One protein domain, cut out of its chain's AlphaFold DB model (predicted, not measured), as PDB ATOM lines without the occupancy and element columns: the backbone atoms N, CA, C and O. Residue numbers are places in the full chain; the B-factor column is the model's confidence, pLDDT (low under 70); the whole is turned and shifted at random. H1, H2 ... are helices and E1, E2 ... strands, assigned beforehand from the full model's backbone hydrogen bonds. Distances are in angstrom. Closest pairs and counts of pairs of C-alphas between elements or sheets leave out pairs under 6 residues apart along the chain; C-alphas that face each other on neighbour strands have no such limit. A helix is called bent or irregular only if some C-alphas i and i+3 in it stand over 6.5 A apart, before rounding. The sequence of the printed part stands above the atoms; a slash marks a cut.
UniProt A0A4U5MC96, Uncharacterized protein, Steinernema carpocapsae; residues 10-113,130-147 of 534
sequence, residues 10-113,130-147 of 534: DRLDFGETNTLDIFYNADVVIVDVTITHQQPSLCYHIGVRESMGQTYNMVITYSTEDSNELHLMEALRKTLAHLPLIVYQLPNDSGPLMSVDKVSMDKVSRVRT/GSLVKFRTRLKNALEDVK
ATOM      1  N   ASP A  10      58.469   5.742 -11.499       93.00
ATOM      2  CA  ASP A  10      59.008   7.055 -11.131       93.00
ATOM      3  C   ASP A  10      59.853   7.633 -12.273       93.00
ATOM      4  O   ASP A  10      59.803   8.826 -12.564       93.00
ATOM      5  N   ARG A  11      60.582   6.771 -12.995       92.69
ATOM      6  CA  ARG A  11      61.351   7.164 -14.189       92.69
ATOM      7  C   ARG A  11      60.461   7.534 -15.377       92.69
ATOM      8  O   ARG A  11      60.853   8.381 -16.183       92.69
ATOM      9  N   LEU A  12      59.305   6.882 -15.514       92.44
ATOM     10  CA  LEU A  12      58.321   7.195 -16.551       92.44
ATOM     11  C   LEU A  12      57.633   8.533 -16.249       92.44
ATOM     12  O   LEU A  12      57.592   9.394 -17.124       92.44
ATOM     13  N   ASP A  13      57.187   8.722 -15.005       93.44
ATOM     14  CA  ASP A  13      56.496   9.920 -14.512       93.44
ATOM     15  C   ASP A  13      57.406  11.156 -14.517       93.44
ATOM     16  O   ASP A  13      57.000  12.243 -14.922       93.44
ATOM     17  N   PHE A  14      58.688  10.977 -14.174       93.25
ATOM     18  CA  PHE A  14      59.702  12.028 -14.294       93.25
ATOM     19  C   PHE A  14      60.022  12.398 -15.755       93.25
ATOM     20  O   PHE A  14      60.668  13.414 -16.014       93.25
ATOM     21  N   GLY A  15      59.584  11.588 -16.724       89.81
ATOM     22  CA  GLY A  15      59.792  11.839 -18.146       89.81
ATOM     23  C   GLY A  15      61.212  11.542 -18.626       89.81
ATOM     24  O   GLY A  15      61.726  12.228 -19.513       89.81
ATOM     25  N   GLU A  16      61.878  10.532 -18.059       94.69
ATOM     26  CA  GLU A  16      63.216  10.156 -18.508       94.69
ATOM     27  C   GLU A  16      63.188   9.654 -19.958       94.69
ATOM     28  O   GLU A  16      62.473   8.710 -20.294       94.69
ATOM     29  N   THR A  17      64.018  10.249 -20.819       90.94
ATOM     30  CA  THR A  17      63.974  10.040 -22.273       90.94
ATOM     31  C   THR A  17      64.075   8.572 -22.683       90.94
ATOM     32  O   THR A  17      63.290   8.129 -23.512       90.94
ATOM     33  N   ASN A  18      64.978   7.796 -22.077       89.12
ATOM     34  CA  ASN A  18      65.126   6.371 -22.396       89.12
ATOM     35  C   ASN A  18      63.889   5.555 -21.987       89.12
ATOM     36  O   ASN A  18      63.482   4.640 -22.696       89.12
ATOM     37  N   THR A  19      63.284   5.885 -20.844       91.19
ATOM     38  CA  THR A  19      62.074   5.214 -20.353       91.19
ATOM     39  C   THR A  19      60.875   5.560 -21.229       91.19
ATOM     40  O   THR A  19      60.108   4.666 -21.573       91.19
ATOM     41  N   LEU A  20      60.740   6.826 -21.638       91.94
ATOM     42  CA  LEU A  20      59.704   7.271 -22.573       91.94
ATOM     43  C   LEU A  20      59.871   6.640 -23.956       91.94
ATOM     44  O   LEU A  20      58.876   6.244 -24.548       91.94
ATOM     45  N   ASP A  21      61.102   6.512 -24.451       88.31
ATOM     46  CA  ASP A  21      61.396   5.881 -25.741       88.31
ATOM     47  C   ASP A  21      61.003   4.396 -25.737       88.31
ATOM     48  O   ASP A  21      60.239   3.950 -26.597       88.31
ATOM     49  N   ILE A  22      61.430   3.644 -24.712       90.62
ATOM     50  CA  ILE A  22      61.057   2.229 -24.558       90.62
ATOM     51  C   ILE A  22      59.560   2.089 -24.338       90.62
ATOM     52  O   ILE A  22      58.956   1.189 -24.925       90.62
ATOM     53  N   PHE A  23      58.970   2.943 -23.484       92.44
ATOM     54  CA  PHE A  23      57.534   2.953 -23.284       92.44
ATOM     55  C   PHE A  23      56.904   3.232 -24.630       92.44
ATOM     56  O   PHE A  23      56.468   2.257 -25.196       92.44
ATOM     57  N   TYR A  24      56.886   4.440 -25.191       92.62
ATOM     58  CA  TYR A  24      56.076   4.798 -26.363       92.62
ATOM     59  C   TYR A  24      56.281   3.942 -27.623       92.62
ATOM     60  O   TYR A  24      55.325   3.808 -28.382       92.62
ATOM     61  N   ASN A  25      57.443   3.310 -27.825       87.19
ATOM     62  CA  ASN A  25      57.720   2.520 -29.033       87.19
ATOM     63  C   ASN A  25      57.473   1.005 -28.914       87.19
ATOM     64  O   ASN A  25      57.560   0.304 -29.919       87.19
ATOM     65  N   ALA A  26      57.176   0.462 -27.727       88.94
ATOM     66  CA  ALA A  26      56.872  -0.969 -27.593       88.94
ATOM     67  C   ALA A  26      55.618  -1.420 -28.389       88.94
ATOM     68  O   ALA A  26      54.599  -0.730 -28.408       88.94
ATOM     69  N   ASP A  27      55.659  -2.628 -28.964       83.75
ATOM     70  CA  ASP A  27      54.535  -3.192 -29.735       83.75
ATOM     71  C   ASP A  27      53.280  -3.423 -28.881       83.75
ATOM     72  O   ASP A  27      52.159  -3.318 -29.368       83.75
ATOM     73  N   VAL A  28      53.473  -3.777 -27.604       89.75
ATOM     74  CA  VAL A  28      52.413  -3.996 -26.616       89.75
ATOM     75  C   VAL A  28      52.903  -3.504 -25.261       89.75
ATOM     76  O   VAL A  28      54.013  -3.847 -24.847       89.75
ATOM     77  N   VAL A  29      52.062  -2.770 -24.531       92.75
ATOM     78  CA  VAL A  29      52.314  -2.447 -23.118       92.75
ATOM     79  C   VAL A  29      51.235  -3.009 -22.213       92.75
ATOM     80  O   VAL A  29      50.054  -3.015 -22.546       92.75
ATOM     81  N   ILE A  30      51.667  -3.486 -21.048       93.25
ATOM     82  CA  ILE A  30      50.797  -3.953 -19.975       93.25
ATOM     83  C   ILE A  30      51.016  -2.997 -18.805       93.25
ATOM     84  O   ILE A  30      52.119  -2.931 -18.263       93.25
ATOM     85  N   VAL A  31      49.984  -2.241 -18.453       93.31
ATOM     86  CA  VAL A  31      50.036  -1.190 -17.439       93.31
ATOM     87  C   VAL A  31      49.290  -1.655 -16.198       93.31
ATOM     88  O   VAL A  31      48.100  -1.961 -16.261       93.31
ATOM     89  N   ASP A  32      49.997  -1.721 -15.075       91.69
ATOM     90  CA  ASP A  32      49.405  -2.030 -13.777       91.69
ATOM     91  C   ASP A  32      48.881  -0.747 -13.127       91.69
ATOM     92  O   ASP A  32      49.656   0.143 -12.785       91.69
ATOM     93  N   VAL A  33      47.560  -0.643 -12.994       90.12
ATOM     94  CA  VAL A  33      46.873   0.537 -12.438       90.12
ATOM     95  C   VAL A  33      46.394   0.314 -11.004       90.12
ATOM     96  O   VAL A  33      45.583   1.090 -10.496       90.12
ATOM     97  N   THR A  34      46.894  -0.732 -10.338       87.31
ATOM     98  CA  THR A  34      46.539  -1.057  -8.949       87.31
ATOM     99  C   THR A  34      46.804   0.118  -8.002       87.31
ATOM    100  O   THR A  34      46.036   0.355  -7.076       87.31
ATOM    101  N   ILE A  35      47.873   0.887  -8.238       88.50
ATOM    102  CA  ILE A  35      48.272   1.992  -7.364       88.50
ATOM    103  C   ILE A  35      47.524   3.277  -7.741       88.50
ATOM    104  O   ILE A  35      47.851   3.950  -8.717       88.50
ATOM    105  N   THR A  36      46.563   3.663  -6.903       84.81
ATOM    106  CA  THR A  36      45.648   4.796  -7.112       84.81
ATOM    107  C   THR A  36      46.311   6.119  -7.509       84.81
ATOM    108  O   THR A  36      45.881   6.760  -8.465       84.81
ATOM    109  N   HIS A  37      47.384   6.533  -6.830       87.50
ATOM    110  CA  HIS A  37      48.023   7.825  -7.112       87.50
ATOM    111  C   HIS A  37      48.782   7.863  -8.452       87.50
ATOM    112  O   HIS A  37      49.045   8.948  -8.961       87.50
ATOM    113  N   GLN A  38      49.104   6.705  -9.040       91.06
ATOM    114  CA  GLN A  38      49.817   6.603 -10.322       91.06
ATOM    115  C   GLN A  38      48.866   6.679 -11.525       91.06
ATOM    116  O   GLN A  38      49.281   7.002 -12.638       91.06
ATOM    117  N   GLN A  39      47.575   6.409 -11.311       88.94
ATOM    118  CA  GLN A  39      46.579   6.262 -12.375       88.94
ATOM    119  C   GLN A  39      46.472   7.472 -13.314       88.94
ATOM    120  O   GLN A  39      46.435   7.244 -14.522       88.94
ATOM    121  N   PRO A  40      46.453   8.741 -12.847       89.56
ATOM    122  CA  PRO A  40      46.345   9.884 -13.756       89.56
ATOM    123  C   PRO A  40      47.518   9.976 -14.740       89.56
ATOM    124  O   PRO A  40      47.301  10.207 -15.929       89.56
ATOM    125  N   SER A  41      48.742   9.744 -14.255       93.19
ATOM    126  CA  SER A  41      49.960   9.761 -15.072       93.19
ATOM    127  C   SER A  41      49.990   8.588 -16.056       93.19
ATOM    128  O   SER A  41      50.181   8.773 -17.258       93.19
ATOM    129  N   LEU A  42      49.668   7.379 -15.587       93.12
ATOM    130  CA  LEU A  42      49.573   6.195 -16.444       93.12
ATOM    131  C   LEU A  42      48.522   6.367 -17.555       93.12
ATOM    132  O   LEU A  42      48.805   6.067 -18.714       93.12
ATOM    133  N   CYS A  43      47.341   6.904 -17.235       90.88
ATOM    134  CA  CYS A  43      46.302   7.219 -18.219       90.88
ATOM    135  C   CYS A  43      46.768   8.263 -19.243       90.88
ATOM    136  O   CYS A  43      46.479   8.119 -20.430       90.88
ATOM    137  N   TYR A  44      47.511   9.287 -18.809       92.81
ATOM    138  CA  TYR A  44      48.113  10.267 -19.713       92.81
ATOM    139  C   TYR A  44      49.078   9.595 -20.698       92.81
ATOM    140  O   TYR A  44      48.934   9.766 -21.909       92.81
ATOM    141  N   HIS A  45      50.005   8.769 -20.205       94.38
ATOM    142  CA  HIS A  45      50.973   8.074 -21.053       94.38
ATOM    143  C   HIS A  45      50.314   7.099 -22.035       94.38
ATOM    144  O   HIS A  45      50.737   7.035 -23.190       94.38
ATOM    145  N   ILE A  46      49.265   6.383 -21.616       92.38
ATOM    146  CA  ILE A  46      48.446   5.550 -22.512       92.38
ATOM    147  C   ILE A  46      47.836   6.414 -23.625       92.38
ATOM    148  O   ILE A  46      47.998   6.088 -24.799       92.38
ATOM    149  N   GLY A  47      47.211   7.544 -23.280       90.69
ATOM    150  CA  GLY A  47      46.588   8.438 -24.261       90.69
ATOM    151  C   GLY A  47      47.585   9.037 -25.261       90.69
ATOM    152  O   GLY A  47      47.299   9.103 -26.457       90.69
ATOM    153  N   VAL A  48      48.786   9.419 -24.808       92.50
ATOM    154  CA  VAL A  48      49.873   9.873 -25.698       92.50
ATOM    155  C   VAL A  48      50.233   8.774 -26.694       92.50
ATOM    156  O   VAL A  48      50.324   9.026 -27.896       92.50
ATOM    157  N   ARG A  49      50.373   7.542 -26.212       92.75
ATOM    158  CA  ARG A  49      50.683   6.380 -27.040       92.75
ATOM    159  C   ARG A  49      49.637   6.141 -28.130       92.75
ATOM    160  O   ARG A  49      49.976   6.001 -29.305       92.75
ATOM    161  N   GLU A  50      48.363   6.161 -27.752       89.38
ATOM    162  CA  GLU A  50      47.242   5.993 -28.680       89.38
ATOM    163  C   GLU A  50      47.209   7.105 -29.730       89.38
ATOM    164  O   GLU A  50      46.983   6.830 -30.908       89.38
ATOM    165  N   SER A  51      47.526   8.346 -29.340       88.69
ATOM    166  CA  SER A  51      47.619   9.476 -30.274       88.69
ATOM    167  C   SER A  51      48.732   9.312 -31.321       88.69
ATOM    168  O   SER A  51      48.625   9.853 -32.421       88.69
ATOM    169  N   MET A  52      49.766   8.520 -31.013       87.38
ATOM    170  CA  MET A  52      50.850   8.152 -31.932       87.38
ATOM    171  C   MET A  52      50.527   6.902 -32.773       87.38
ATOM    172  O   MET A  52      51.380   6.428 -33.521       87.38
ATOM    173  N   GLY A  53      49.312   6.352 -32.664       79.50
ATOM    174  CA  GLY A  53      48.888   5.152 -33.388       79.50
ATOM    175  C   GLY A  53      49.333   3.834 -32.748       79.50
ATOM    176  O   GLY A  53      49.158   2.779 -33.353       79.50
ATOM    177  N   GLN A  54      49.881   3.871 -31.530       84.88
ATOM    178  CA  GLN A  54      50.262   2.681 -30.769       84.88
ATOM    179  C   GLN A  54      49.069   2.211 -29.929       84.88
ATOM    180  O   GLN A  54      48.878   2.619 -28.781       84.88
ATOM    181  N   THR A  55      48.223   1.380 -30.535       79.69
ATOM    182  CA  THR A  55      46.890   1.049 -30.001       79.69
ATOM    183  C   THR A  55      46.860  -0.163 -29.069       79.69
ATOM    184  O   THR A  55      45.839  -0.416 -28.433       79.69
ATOM    185  N   TYR A  56      47.947  -0.930 -28.963       88.25
ATOM    186  CA  TYR A  56      47.969  -2.165 -28.175       88.25
ATOM    187  C   TYR A  56      48.398  -1.922 -26.725       88.25
ATOM    188  O   TYR A  56      49.530  -2.191 -26.318       88.25
ATOM    189  N   ASN A  57      47.447  -1.438 -25.930       90.50
ATOM    190  CA  ASN A  57      47.602  -1.208 -24.496       90.50
ATOM    191  C   ASN A  57      46.715  -2.189 -23.717       90.50
ATOM    192  O   ASN A  57      45.539  -2.350 -24.028       90.50
ATOM    193  N   MET A  58      47.258  -2.846 -22.695       91.00
ATOM    194  CA  MET A  58      46.499  -3.687 -21.766       91.00
ATOM    195  C   MET A  58      46.598  -3.117 -20.365       91.00
ATOM    196  O   MET A  58      47.660  -2.660 -19.952       91.00
ATOM    197  N   VAL A  59      45.509  -3.206 -19.615       90.88
ATOM    198  CA  VAL A  59      45.457  -2.737 -18.233       90.88
ATOM    199  C   VAL A  59      45.294  -3.936 -17.313       90.88
ATOM    200  O   VAL A  59      44.458  -4.811 -17.553       90.88
ATOM    201  N   ILE A  60      46.091  -3.990 -16.253       90.75
ATOM    202  CA  ILE A  60      45.949  -4.975 -15.180       90.75
ATOM    203  C   ILE A  60      45.706  -4.261 -13.856       90.75
ATOM    204  O   ILE A  60      46.170  -3.144 -13.655       90.75
ATOM    205  N   THR A  61      44.946  -4.889 -12.965       87.50
ATOM    206  CA  THR A  61      44.695  -4.338 -11.629       87.50
ATOM    207  C   THR A  61      44.419  -5.445 -10.619       87.50
ATOM    208  O   THR A  61      43.870  -6.495 -10.978       87.50
ATOM    209  N   TYR A  62      44.792  -5.220  -9.364       85.94
ATOM    210  CA  TYR A  62      44.505  -6.118  -8.255       85.94
ATOM    211  C   TYR A  62      43.040  -6.023  -7.805       85.94
ATOM    212  O   TYR A  62      42.446  -4.946  -7.752       85.94
ATOM    213  N   SER A  63      42.447  -7.161  -7.446       80.00
ATOM    214  CA  SER A  63      41.108  -7.220  -6.860       80.00
ATOM    215  C   SER A  63      41.140  -6.738  -5.410       80.00
ATOM    216  O   SER A  63      41.638  -7.439  -4.535       80.00
ATOM    217  N   THR A  64      40.568  -5.564  -5.161       71.00
ATOM    218  CA  THR A  64      40.406  -4.975  -3.825       71.00
ATOM    219  C   THR A  64      38.984  -5.182  -3.294       71.00
ATOM    220  O   THR A  64      38.028  -5.251  -4.069       71.00
ATOM    221  N   GLU A  65      38.843  -5.307  -1.972       67.31
ATOM    222  CA  GLU A  65      37.546  -5.319  -1.273       67.31
ATOM    223  C   GLU A  65      37.187  -3.936  -0.693       67.31
ATOM    224  O   GLU A  65      36.088  -3.759  -0.166       67.31
ATOM    225  N   ASP A  66      38.084  -2.945  -0.805       73.62
ATOM    226  CA  ASP A  66      37.842  -1.575  -0.345       73.62
ATOM    227  C   ASP A  66      36.810  -0.882  -1.249       73.62
ATOM    228  O   ASP A  66      36.984  -0.757  -2.464       73.62
ATOM    229  N   SER A  67      35.713  -0.415  -0.649       68.62
ATOM    230  CA  SER A  67      34.591   0.210  -1.351       68.62
ATOM    231  C   SER A  67      34.952   1.524  -2.054       68.62
ATOM    232  O   SER A  67      34.354   1.836  -3.092       68.62
ATOM    233  N   ASN A  68      35.917   2.283  -1.523       70.31
ATOM    234  CA  ASN A  68      36.384   3.533  -2.121       70.31
ATOM    235  C   ASN A  68      37.276   3.257  -3.336       70.31
ATOM    236  O   ASN A  68      37.111   3.888  -4.383       70.31
ATOM    237  N   GLU A  69      38.178   2.280  -3.229       70.00
ATOM    238  CA  GLU A  69      39.017   1.859  -4.354       70.00
ATOM    239  C   GLU A  69      38.178   1.212  -5.465       70.00
ATOM    240  O   GLU A  69      38.437   1.444  -6.647       70.00
ATOM    241  N   LEU A  70      37.110   0.486  -5.111       67.19
ATOM    242  CA  LEU A  70      36.175  -0.095  -6.077       67.19
ATOM    243  C   LEU A  70      35.501   0.971  -6.960       67.19
ATOM    244  O   LEU A  70      35.386   0.780  -8.170       67.19
ATOM    245  N   HIS A  71      35.072   2.093  -6.372       70.25
ATOM    246  CA  HIS A  71      34.454   3.201  -7.113       70.25
ATOM    247  C   HIS A  71      35.427   3.832  -8.110       70.25
ATOM    248  O   HIS A  71      35.057   4.141  -9.246       70.25
ATOM    249  N   LEU A  72      36.682   4.006  -7.699       71.00
ATOM    250  CA  LEU A  72      37.713   4.557  -8.566       71.00
ATOM    251  C   LEU A  72      38.072   3.590  -9.703       71.00
ATOM    252  O   LEU A  72      38.206   4.006 -10.854       71.00
ATOM    253  N   MET A  73      38.137   2.291  -9.404       70.31
ATOM    254  CA  MET A  73      38.293   1.233 -10.404       70.31
ATOM    255  C   MET A  73      37.146   1.222 -11.421       70.31
ATOM    256  O   MET A  73      37.382   1.046 -12.616       70.31
ATOM    257  N   GLU A  74      35.901   1.437 -10.988       70.88
ATOM    258  CA  GLU A  74      34.759   1.545 -11.901       70.88
ATOM    259  C   GLU A  74      34.832   2.784 -12.798       70.88
ATOM    260  O   GLU A  74      34.498   2.697 -13.984       70.88
ATOM    261  N   ALA A  75      35.294   3.920 -12.270       75.19
ATOM    262  CA  ALA A  75      35.523   5.123 -13.062       75.19
ATOM    263  C   ALA A  75      36.599   4.883 -14.133       75.19
ATOM    264  O   ALA A  75      36.351   5.131 -15.314       75.19
ATOM    265  N   LEU A  76      37.741   4.299 -13.756       75.56
ATOM    266  CA  LEU A  76      38.798   3.924 -14.698       75.56
ATOM    267  C   LEU A  76      38.324   2.927 -15.752       75.56
ATOM    268  O   LEU A  76      38.638   3.081 -16.930       75.56
ATOM    269  N   ARG A  77      37.532   1.929 -15.351       73.88
ATOM    270  CA  ARG A  77      36.958   0.948 -16.277       73.88
ATOM    271  C   ARG A  77      36.057   1.609 -17.320       73.88
ATOM    272  O   ARG A  77      36.021   1.138 -18.450       73.88
ATOM    273  N   LYS A  78      35.335   2.676 -16.962       78.44
ATOM    274  CA  LYS A  78      34.542   3.461 -17.921       78.44
ATOM    275  C   LYS A  78      35.436   4.285 -18.846       78.44
ATOM    276  O   LYS A  78      35.179   4.315 -20.045       78.44
ATOM    277  N   THR A  79      36.478   4.919 -18.311       78.81
ATOM    278  CA  THR A  79      37.402   5.761 -19.088       78.81
ATOM    279  C   THR A  79      38.242   4.958 -20.083       78.81
ATOM    280  O   THR A  79      38.478   5.426 -21.189       78.81
ATOM    281  N   LEU A  80      38.658   3.744 -19.714       81.00
ATOM    282  CA  LEU A  80      39.509   2.859 -20.520       81.00
ATOM    283  C   LEU A  80      38.732   1.646 -21.054       81.00
ATOM    284  O   LEU A  80      39.295   0.567 -21.229       81.00
ATOM    285  N   ALA A  81      37.424   1.796 -21.286       79.06
ATOM    286  CA  ALA A  81      36.541   0.693 -21.670       79.06
ATOM    287  C   ALA A  81      36.921   0.026 -23.005       79.06
ATOM    288  O   ALA A  81      36.538  -1.119 -23.249       79.06
ATOM    289  N   HIS A  82      37.656   0.731 -23.869       81.44
ATOM    290  CA  HIS A  82      38.174   0.215 -25.137       81.44
ATOM    291  C   HIS A  82      39.419  -0.667 -24.975       81.44
ATOM    292  O   HIS A  82      39.770  -1.375 -25.916       81.44
ATOM    293  N   LEU A  83      40.067  -0.665 -23.802       84.62
ATOM    294  CA  LEU A  83      41.269  -1.451 -23.534       84.62
ATOM    295  C   LEU A  83      40.951  -2.791 -22.853       84.62
ATOM    296  O   LEU A  83      40.080  -2.869 -21.981       84.62
ATOM    297  N   PRO A  84      41.694  -3.868 -23.170       85.00
ATOM    298  CA  PRO A  84      41.619  -5.113 -22.419       85.00
ATOM    299  C   PRO A  84      42.014  -4.911 -20.946       85.00
ATOM    300  O   PRO A  84      43.172  -4.633 -20.639       85.00
ATOM    301  N   LEU A  85      41.059  -5.124 -20.036       86.19
ATOM    302  CA  LEU A  85      41.280  -5.138 -18.587       86.19
ATOM    303  C   LEU A  85      41.413  -6.578 -18.065       86.19
ATOM    304  O   LEU A  85      40.567  -7.437 -18.345       86.19
ATOM    305  N   ILE A  86      42.447  -6.841 -17.264       86.88
ATOM    306  CA  ILE A  86      42.644  -8.110 -16.551       86.88
ATOM    307  C   ILE A  86      42.728  -7.832 -15.049       86.88
ATOM    308  O   ILE A  86      43.701  -7.265 -14.561       86.88
ATOM    309  N   VAL A  87      41.713  -8.274 -14.308       85.44
ATOM    310  CA  VAL A  87      41.706  -8.189 -12.841       85.44
ATOM    311  C   VAL A  87      42.336  -9.449 -12.269       85.44
ATOM    312  O   VAL A  87      41.859 -10.552 -12.553       85.44
ATOM    313  N   TYR A  88      43.384  -9.286 -11.466       88.38
ATOM    314  CA  TYR A  88      44.096 -10.381 -10.822       88.38
ATOM    315  C   TYR A  88      43.909 -10.374  -9.305       88.38
ATOM    316  O   TYR A  88      43.675  -9.340  -8.693       88.38
ATOM    317  N   GLN A  89      44.016 -11.544  -8.684       85.62
ATOM    318  CA  GLN A  89      43.896 -11.705  -7.238       85.62
ATOM    319  C   GLN A  89      44.813 -12.819  -6.732       85.62
ATOM    320  O   GLN A  89      45.052 -13.806  -7.442       85.62
ATOM    321  N   LEU A  90      45.292 -12.679  -5.495       84.56
ATOM    322  CA  LEU A  90      45.929 -13.759  -4.743       84.56
ATOM    323  C   LEU A  90      44.885 -14.348  -3.786       84.56
ATOM    324  O   LEU A  90      44.493 -13.666  -2.846       84.56
ATOM    325  N   PRO A  91      44.424 -15.596  -3.987       71.44
ATOM    326  CA  PRO A  91      43.491 -16.217  -3.051       71.44
ATOM    327  C   PRO A  91      44.104 -16.434  -1.661       71.44
ATOM    328  O   PRO A  91      43.403 -16.294  -0.674       71.44
ATOM    329  N   ASN A  92      45.401 -16.768  -1.608       74.06
ATOM    330  CA  ASN A  92      46.213 -16.979  -0.405       74.06
ATOM    331  C   ASN A  92      47.651 -16.492  -0.696       74.06
ATOM    332  O   ASN A  92      48.083 -16.621  -1.843       74.06
ATOM    333  N   ASP A  93      48.418 -16.066   0.318       69.56
ATOM    334  CA  ASP A  93      49.808 -15.555   0.190       69.56
ATOM    335  C   ASP A  93      50.791 -16.502  -0.529       69.56
ATOM    336  O   ASP A  93      51.809 -16.075  -1.067       69.56
ATOM    337  N   SER A  94      50.482 -17.800  -0.576       69.00
ATOM    338  CA  SER A  94      51.283 -18.837  -1.240       69.00
ATOM    339  C   SER A  94      50.567 -19.520  -2.418       69.00
ATOM    340  O   SER A  94      51.027 -20.549  -2.918       69.00
ATOM    341  N   GLY A  95      49.412 -18.999  -2.845       73.75
ATOM    342  CA  GLY A  95      48.611 -19.539  -3.948       73.75
ATOM    343  C   GLY A  95      49.032 -19.018  -5.333       73.75
ATOM    344  O   GLY A  95      49.711 -17.999  -5.441       73.75
ATOM    345  N   PRO A  96      48.627 -19.690  -6.430       81.12
ATOM    346  CA  PRO A  96      48.856 -19.179  -7.779       81.12
ATOM    347  C   PRO A  96      48.021 -17.917  -8.046       81.12
ATOM    348  O   PRO A  96      46.875 -17.827  -7.613       81.12
ATOM    349  N   LEU A  97      48.572 -16.978  -8.824       87.62
ATOM    350  CA  LEU A  97      47.873 -15.763  -9.252       87.62
ATOM    351  C   LEU A  97      46.648 -16.119 -10.112       87.62
ATOM    352  O   LEU A  97      46.775 -16.742 -11.178       87.62
ATOM    353  N   MET A  98      45.468 -15.711  -9.655       87.19
ATOM    354  CA  MET A  98      44.193 -15.974 -10.322       87.19
ATOM    355  C   MET A  98      43.656 -14.704 -10.979       87.19
ATOM    356  O   MET A  98      44.054 -13.599 -10.633       87.19
ATOM    357  N   SER A  99      42.759 -14.867 -11.943       84.69
ATOM    358  CA  SER A  99      42.070 -13.792 -12.652       84.69
ATOM    359  C   SER A  99      40.603 -14.152 -12.826       84.69
ATOM    360  O   SER A  99      40.254 -15.329 -12.956       84.69
ATOM    361  N   VAL A 100      39.747 -13.136 -12.898       75.81
ATOM    362  CA  VAL A 100      38.335 -13.311 -13.267       75.81
ATOM    363  C   VAL A 100      38.230 -13.613 -14.767       75.81
ATOM    364  O   VAL A 100      38.914 -12.984 -15.581       75.81
ATOM    365  N   ASP A 101      37.403 -14.590 -15.144       65.69
ATOM    366  CA  ASP A 101      37.168 -14.951 -16.546       65.69
ATOM    367  C   ASP A 101      36.429 -13.841 -17.333       65.69
ATOM    368  O   ASP A 101      35.541 -13.161 -16.807       65.69
ATOM    369  N   LYS A 102      36.776 -13.674 -18.622       60.53
ATOM    370  CA  LYS A 102      36.265 -12.635 -19.549       60.53
ATOM    371  C   LYS A 102      34.730 -12.691 -19.643       60.53
ATOM    372  O   LYS A 102      34.065 -11.664 -19.557       60.53
ATOM    373  N   VAL A 103      34.164 -13.902 -19.693       51.94
ATOM    374  CA  VAL A 103      32.712 -14.159 -19.780       51.94
ATOM    375  C   VAL A 103      31.969 -13.771 -18.496       51.94
ATOM    376  O   VAL A 103      30.817 -13.336 -18.536       51.94
ATOM    377  N   SER A 104      32.612 -13.923 -17.340       49.97
ATOM    378  CA  SER A 104      32.045 -13.515 -16.053       49.97
ATOM    379  C   SER A 104      32.071 -11.994 -15.888       49.97
ATOM    380  O   SER A 104      31.128 -11.425 -15.346       49.97
ATOM    381  N   MET A 105      33.085 -11.321 -16.435       51.56
ATOM    382  CA  MET A 105      33.212  -9.862 -16.402       51.56
ATOM    383  C   MET A 105      32.129  -9.126 -17.216       51.56
ATOM    384  O   MET A 105      31.676  -8.063 -16.781       51.56
ATOM    385  N   ASP A 106      31.700  -9.705 -18.345       47.81
ATOM    386  CA  ASP A 106      30.602  -9.202 -19.193       47.81
ATOM    387  C   ASP A 106      29.207  -9.493 -18.612       47.81
ATOM    388  O   ASP A 106      28.239  -8.773 -18.866       47.81
ATOM    389  N   LYS A 107      29.078 -10.547 -17.796       41.00
ATOM    390  CA  LYS A 107      27.851 -10.810 -17.028       41.00
ATOM    391  C   LYS A 107      27.719  -9.849 -15.847       41.00
ATOM    392  O   LYS A 107      26.632  -9.336 -15.613       41.00
ATOM    393  N   VAL A 108      28.814  -9.557 -15.144       44.41
ATOM    394  CA  VAL A 108      28.831  -8.587 -14.035       44.41
ATOM    395  C   VAL A 108      28.538  -7.161 -14.523       44.41
ATOM    396  O   VAL A 108      27.825  -6.430 -13.842       44.41
ATOM    397  N   SER A 109      29.008  -6.774 -15.717       44.44
ATOM    398  CA  SER A 109      28.689  -5.459 -16.302       44.44
ATOM    399  C   SER A 109      27.224  -5.323 -16.731       44.44
ATOM    400  O   SER A 109      26.665  -4.239 -16.603       44.44
ATOM    401  N   ARG A 110      26.578  -6.409 -17.182       39.44
ATOM    402  CA  ARG A 110      25.147  -6.425 -17.551       39.44
ATOM    403  C   ARG A 110      24.188  -6.515 -16.361       39.44
ATOM    404  O   ARG A 110      23.048  -6.087 -16.482       39.44
ATOM    405  N   VAL A 111      24.620  -7.080 -15.232       41.34
ATOM    406  CA  VAL A 111      23.774  -7.241 -14.033       41.34
ATOM    407  C   VAL A 111      23.763  -5.979 -13.159       41.34
ATOM    408  O   VAL A 111      22.791  -5.749 -12.452       41.34
ATOM    409  N   ARG A 112      24.788  -5.117 -13.227       44.84
ATOM    410  CA  ARG A 112      24.863  -3.884 -12.414       44.84
ATOM    411  C   ARG A 112      24.082  -2.682 -12.961       44.84
ATOM    412  O   ARG A 112      24.008  -1.669 -12.276       44.84
ATOM    413  N   THR A 113      23.496  -2.767 -14.155       40.34
ATOM    414  CA  THR A 113      22.631  -1.696 -14.687       40.34
ATOM    415  C   THR A 113      21.213  -1.711 -14.122       40.34
ATOM    416  O   THR A 113      20.528  -0.705 -14.265       40.34
ATOM    417  N   GLY A 130      32.072 -15.726 -10.627       52.00
ATOM    418  CA  GLY A 130      33.067 -15.640 -11.690       52.00
ATOM    419  C   GLY A 130      33.951 -16.879 -11.699       52.00
ATOM    420  O   GLY A 130      34.557 -17.198 -10.682       52.00
ATOM    421  N   SER A 131      34.015 -17.600 -12.822       64.31
ATOM    422  CA  SER A 131      34.962 -18.715 -12.950       64.31
ATOM    423  C   SER A 131      36.373 -18.141 -12.819       64.31
ATOM    424  O   SER A 131      36.769 -17.285 -13.610       64.31
ATOM    425  N   LEU A 132      37.114 -18.535 -11.786       75.88
ATOM    426  CA  LEU A 132      38.492 -18.094 -11.608       75.88
ATOM    427  C   LEU A 132      39.401 -18.906 -12.527       75.88
ATOM    428  O   LEU A 132      39.423 -20.135 -12.480       75.88
ATOM    429  N   VAL A 133      40.195 -18.211 -13.335       85.44
ATOM    430  CA  VAL A 133      41.197 -18.805 -14.227       85.44
ATOM    431  C   VAL A 133      42.597 -18.398 -13.785       85.44
ATOM    432  O   VAL A 133      42.783 -17.389 -13.109       85.44
ATOM    433  N   LYS A 134      43.624 -19.167 -14.161       88.81
ATOM    434  CA  LYS A 134      45.016 -18.771 -13.892       88.81
ATOM    435  C   LYS A 134      45.328 -17.473 -14.644       88.81
ATOM    436  O   LYS A 134      45.115 -17.417 -15.857       88.81
ATOM    437  N   PHE A 135      45.902 -16.475 -13.966       88.88
ATOM    438  CA  PHE A 135      46.260 -15.184 -14.576       88.88
ATOM    439  C   PHE A 135      47.124 -15.360 -15.829       88.88
ATOM    440  O   PHE A 135      46.850 -14.768 -16.868       88.88
ATOM    441  N   ARG A 136      48.102 -16.274 -15.771       88.50
ATOM    442  CA  ARG A 136      48.960 -16.617 -16.914       88.50
ATOM    443  C   ARG A 136      48.159 -17.014 -18.157       88.50
ATOM    444  O   ARG A 136      48.512 -16.600 -19.255       88.50
ATOM    445  N   THR A 137      47.107 -17.815 -17.998       86.81
ATOM    446  CA  THR A 137      46.252 -18.236 -19.119       86.81
ATOM    447  C   THR A 137      45.477 -17.045 -19.672       86.81
ATOM    448  O   THR A 137      45.441 -16.845 -20.881       86.81
ATOM    449  N   ARG A 138      44.910 -16.213 -18.791       85.88
ATOM    450  CA  ARG A 138      44.141 -15.030 -19.196       85.88
ATOM    451  C   ARG A 138      44.991 -14.010 -19.951       85.88
ATOM    452  O   ARG A 138      44.531 -13.487 -20.965       85.88
ATOM    453  N   LEU A 139      46.210 -13.765 -19.470       88.56
ATOM    454  CA  LEU A 139      47.175 -12.874 -20.105       88.56
ATOM    455  C   LEU A 139      47.636 -13.426 -21.456       88.56
ATOM    456  O   LEU A 139      47.679 -12.684 -22.433       88.56
ATOM    457  N   LYS A 140      47.914 -14.734 -21.542       87.75
ATOM    458  CA  LYS A 140      48.284 -15.381 -22.808       87.75
ATOM    459  C   LYS A 140      47.195 -15.201 -23.867       87.75
ATOM    460  O   LYS A 140      47.510 -14.788 -24.974       87.75
ATOM    461  N   ASN A 141      45.933 -15.436 -23.508       85.38
ATOM    462  CA  ASN A 141      44.809 -15.264 -24.430       85.38
ATOM    463  C   ASN A 141      44.663 -13.803 -24.886       85.38
ATOM    464  O   ASN A 141      44.429 -13.553 -26.059       85.38
ATOM    465  N   ALA A 142      44.842 -12.830 -23.983       84.88
ATOM    466  CA  ALA A 142      44.785 -11.412 -24.351       84.88
ATOM    467  C   ALA A 142      45.899 -11.017 -25.340       84.88
ATOM    468  O   ALA A 142      45.657 -10.259 -26.274       84.88
ATOM    469  N   LEU A 143      47.113 -11.545 -25.158       86.69
ATOM    470  CA  LEU A 143      48.236 -11.317 -26.076       86.69
ATOM    471  C   LEU A 143      48.037 -12.018 -27.428       86.69
ATOM    472  O   LEU A 143      48.426 -11.481 -28.464       86.69
ATOM    473  N   GLU A 144      47.420 -13.201 -27.433       84.88
ATOM    474  CA  GLU A 144      47.029 -13.893 -28.665       84.88
ATOM    475  C   GLU A 144      45.961 -13.102 -29.444       84.88
ATOM    476  O   GLU A 144      46.107 -12.956 -30.658       84.88
ATOM    477  N   ASP A 145      44.964 -12.518 -28.762       80.94
ATOM    478  CA  ASP A 145      43.940 -11.652 -29.374       80.94
ATOM    479  C   ASP A 145      44.589 -10.460 -30.115       80.94
ATOM    480  O   ASP A 145      44.265 -10.194 -31.274       80.94
ATOM    481  N   VAL A 146      45.572  -9.797 -29.488       80.31
ATOM    482  CA  VAL A 146      46.315  -8.675 -30.097       80.31
ATOM    483  C   VAL A 146      47.066  -9.101 -31.355       80.31
ATOM    484  O   VAL A 146      47.020  -8.409 -32.373       80.31
ATOM    485  N   LYS A 147      47.726 -10.265 -31.327       77.69
ATOM    486  CA  LYS A 147      48.428 -10.788 -32.506       77.69
ATOM    487  C   LYS A 147      47.463 -11.026 -33.675       77.69
ATOM    488  O   LYS A 147      47.796 -10.718 -34.819       77.69
TER     489      LYS A 147
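Overview. This is residues 10 to 113 and 130 to 147 of the 534 residues of an uncharacterized protein of Steinernema carpocapsae (UniProt A0A4U5MC96). A strongly twisted five-stranded sheet forms the middle of the domain, with H3 packed on one face, over E1, and H6 packed on the opposite face, over E3 and running along it. H1 and H2 lie beyond H3 at the E1 end, H4 runs side by side with H3, and H5 reaches away at the far end, grazing the sheet with residues 102 to 105. The 122 printed residues include six named helices and five named strands, in the chain order H1 H2 E1 H3 E2 H4 E3 E4 H5 E5 H6; the sheet order is E1 E2 E3 E4 E5, mixed. The class is mixed, helices and strands, and the whole is compact, with a radius of gyration of the C-alphas of 15.1 A and spans of 41 by 35 by 33 A.

Along the chain. The strands are E1, residues 29 to 32; E2, residues 57 to 62, 17.2 A long; E3, residues 85 to 89, 13.4 A; E4, residues 98 to 100; and E5, residues 132 to 134. The helices are H1, residues 10 to 13, from C-alpha 10 at (59.008, 7.055, -11.131); H2, residues 17 to 25; H3, residues 36 to 51, 23.7 A; H4, residues 67 to 79, 18.8 A; H5, residues 102 to 111, 14.7 A; and H6, residues 135 to 147, 18.6 A, to C-alpha 147 at (48.428, -10.788, -32.506). H3 is irregular: C-alphas 37 and 40 are 7.2 A apart.

Arrangement. E1 and E2 are parallel, with N 31 and O 58 at 2.8 A, within hydrogen-bond range. E2 and E3 are parallel, with N 86 and O 59 at 2.9 A. E3 and E4 form an antiparallel hairpin, with N 89 and O 98 at 2.8 A; E4 and E5 are antiparallel, with N 99 and O 133 at 2.8 A. E1, H3, E2 and E2, H4, E3 are strand-helix-strand units, parallel neighbour strands joined through a helix, with right-handed crossovers. H3 and H6 are on opposite faces, making three layers, helices on both faces of a sheet; their heights over the sheet are 9.8 A and 8.9 A. H4 is only just not on the sheet, with 4 pairs of C-alphas within 10 A. H1 and H2 touch, the closest C-alphas being those of Leu 12 and Thr 19, 5.7 A apart. Every O i to N i+4 pair is within range in H2, H4, H5 and H6, and 10 of 12 in H3; H1 is too short for such a pair.

Size, cuts and confidence. The two C-alphas farthest apart, of Thr 17 and Val 111, are 44.5 A apart. Residues 114 to 129 are not printed, and C-alphas 113 and 130 are 17.7 A apart across the cut. Of the links printed whole, none is long. The mean pLDDT of the printed part is 80.4; residues 101 to 113 are among those under 70.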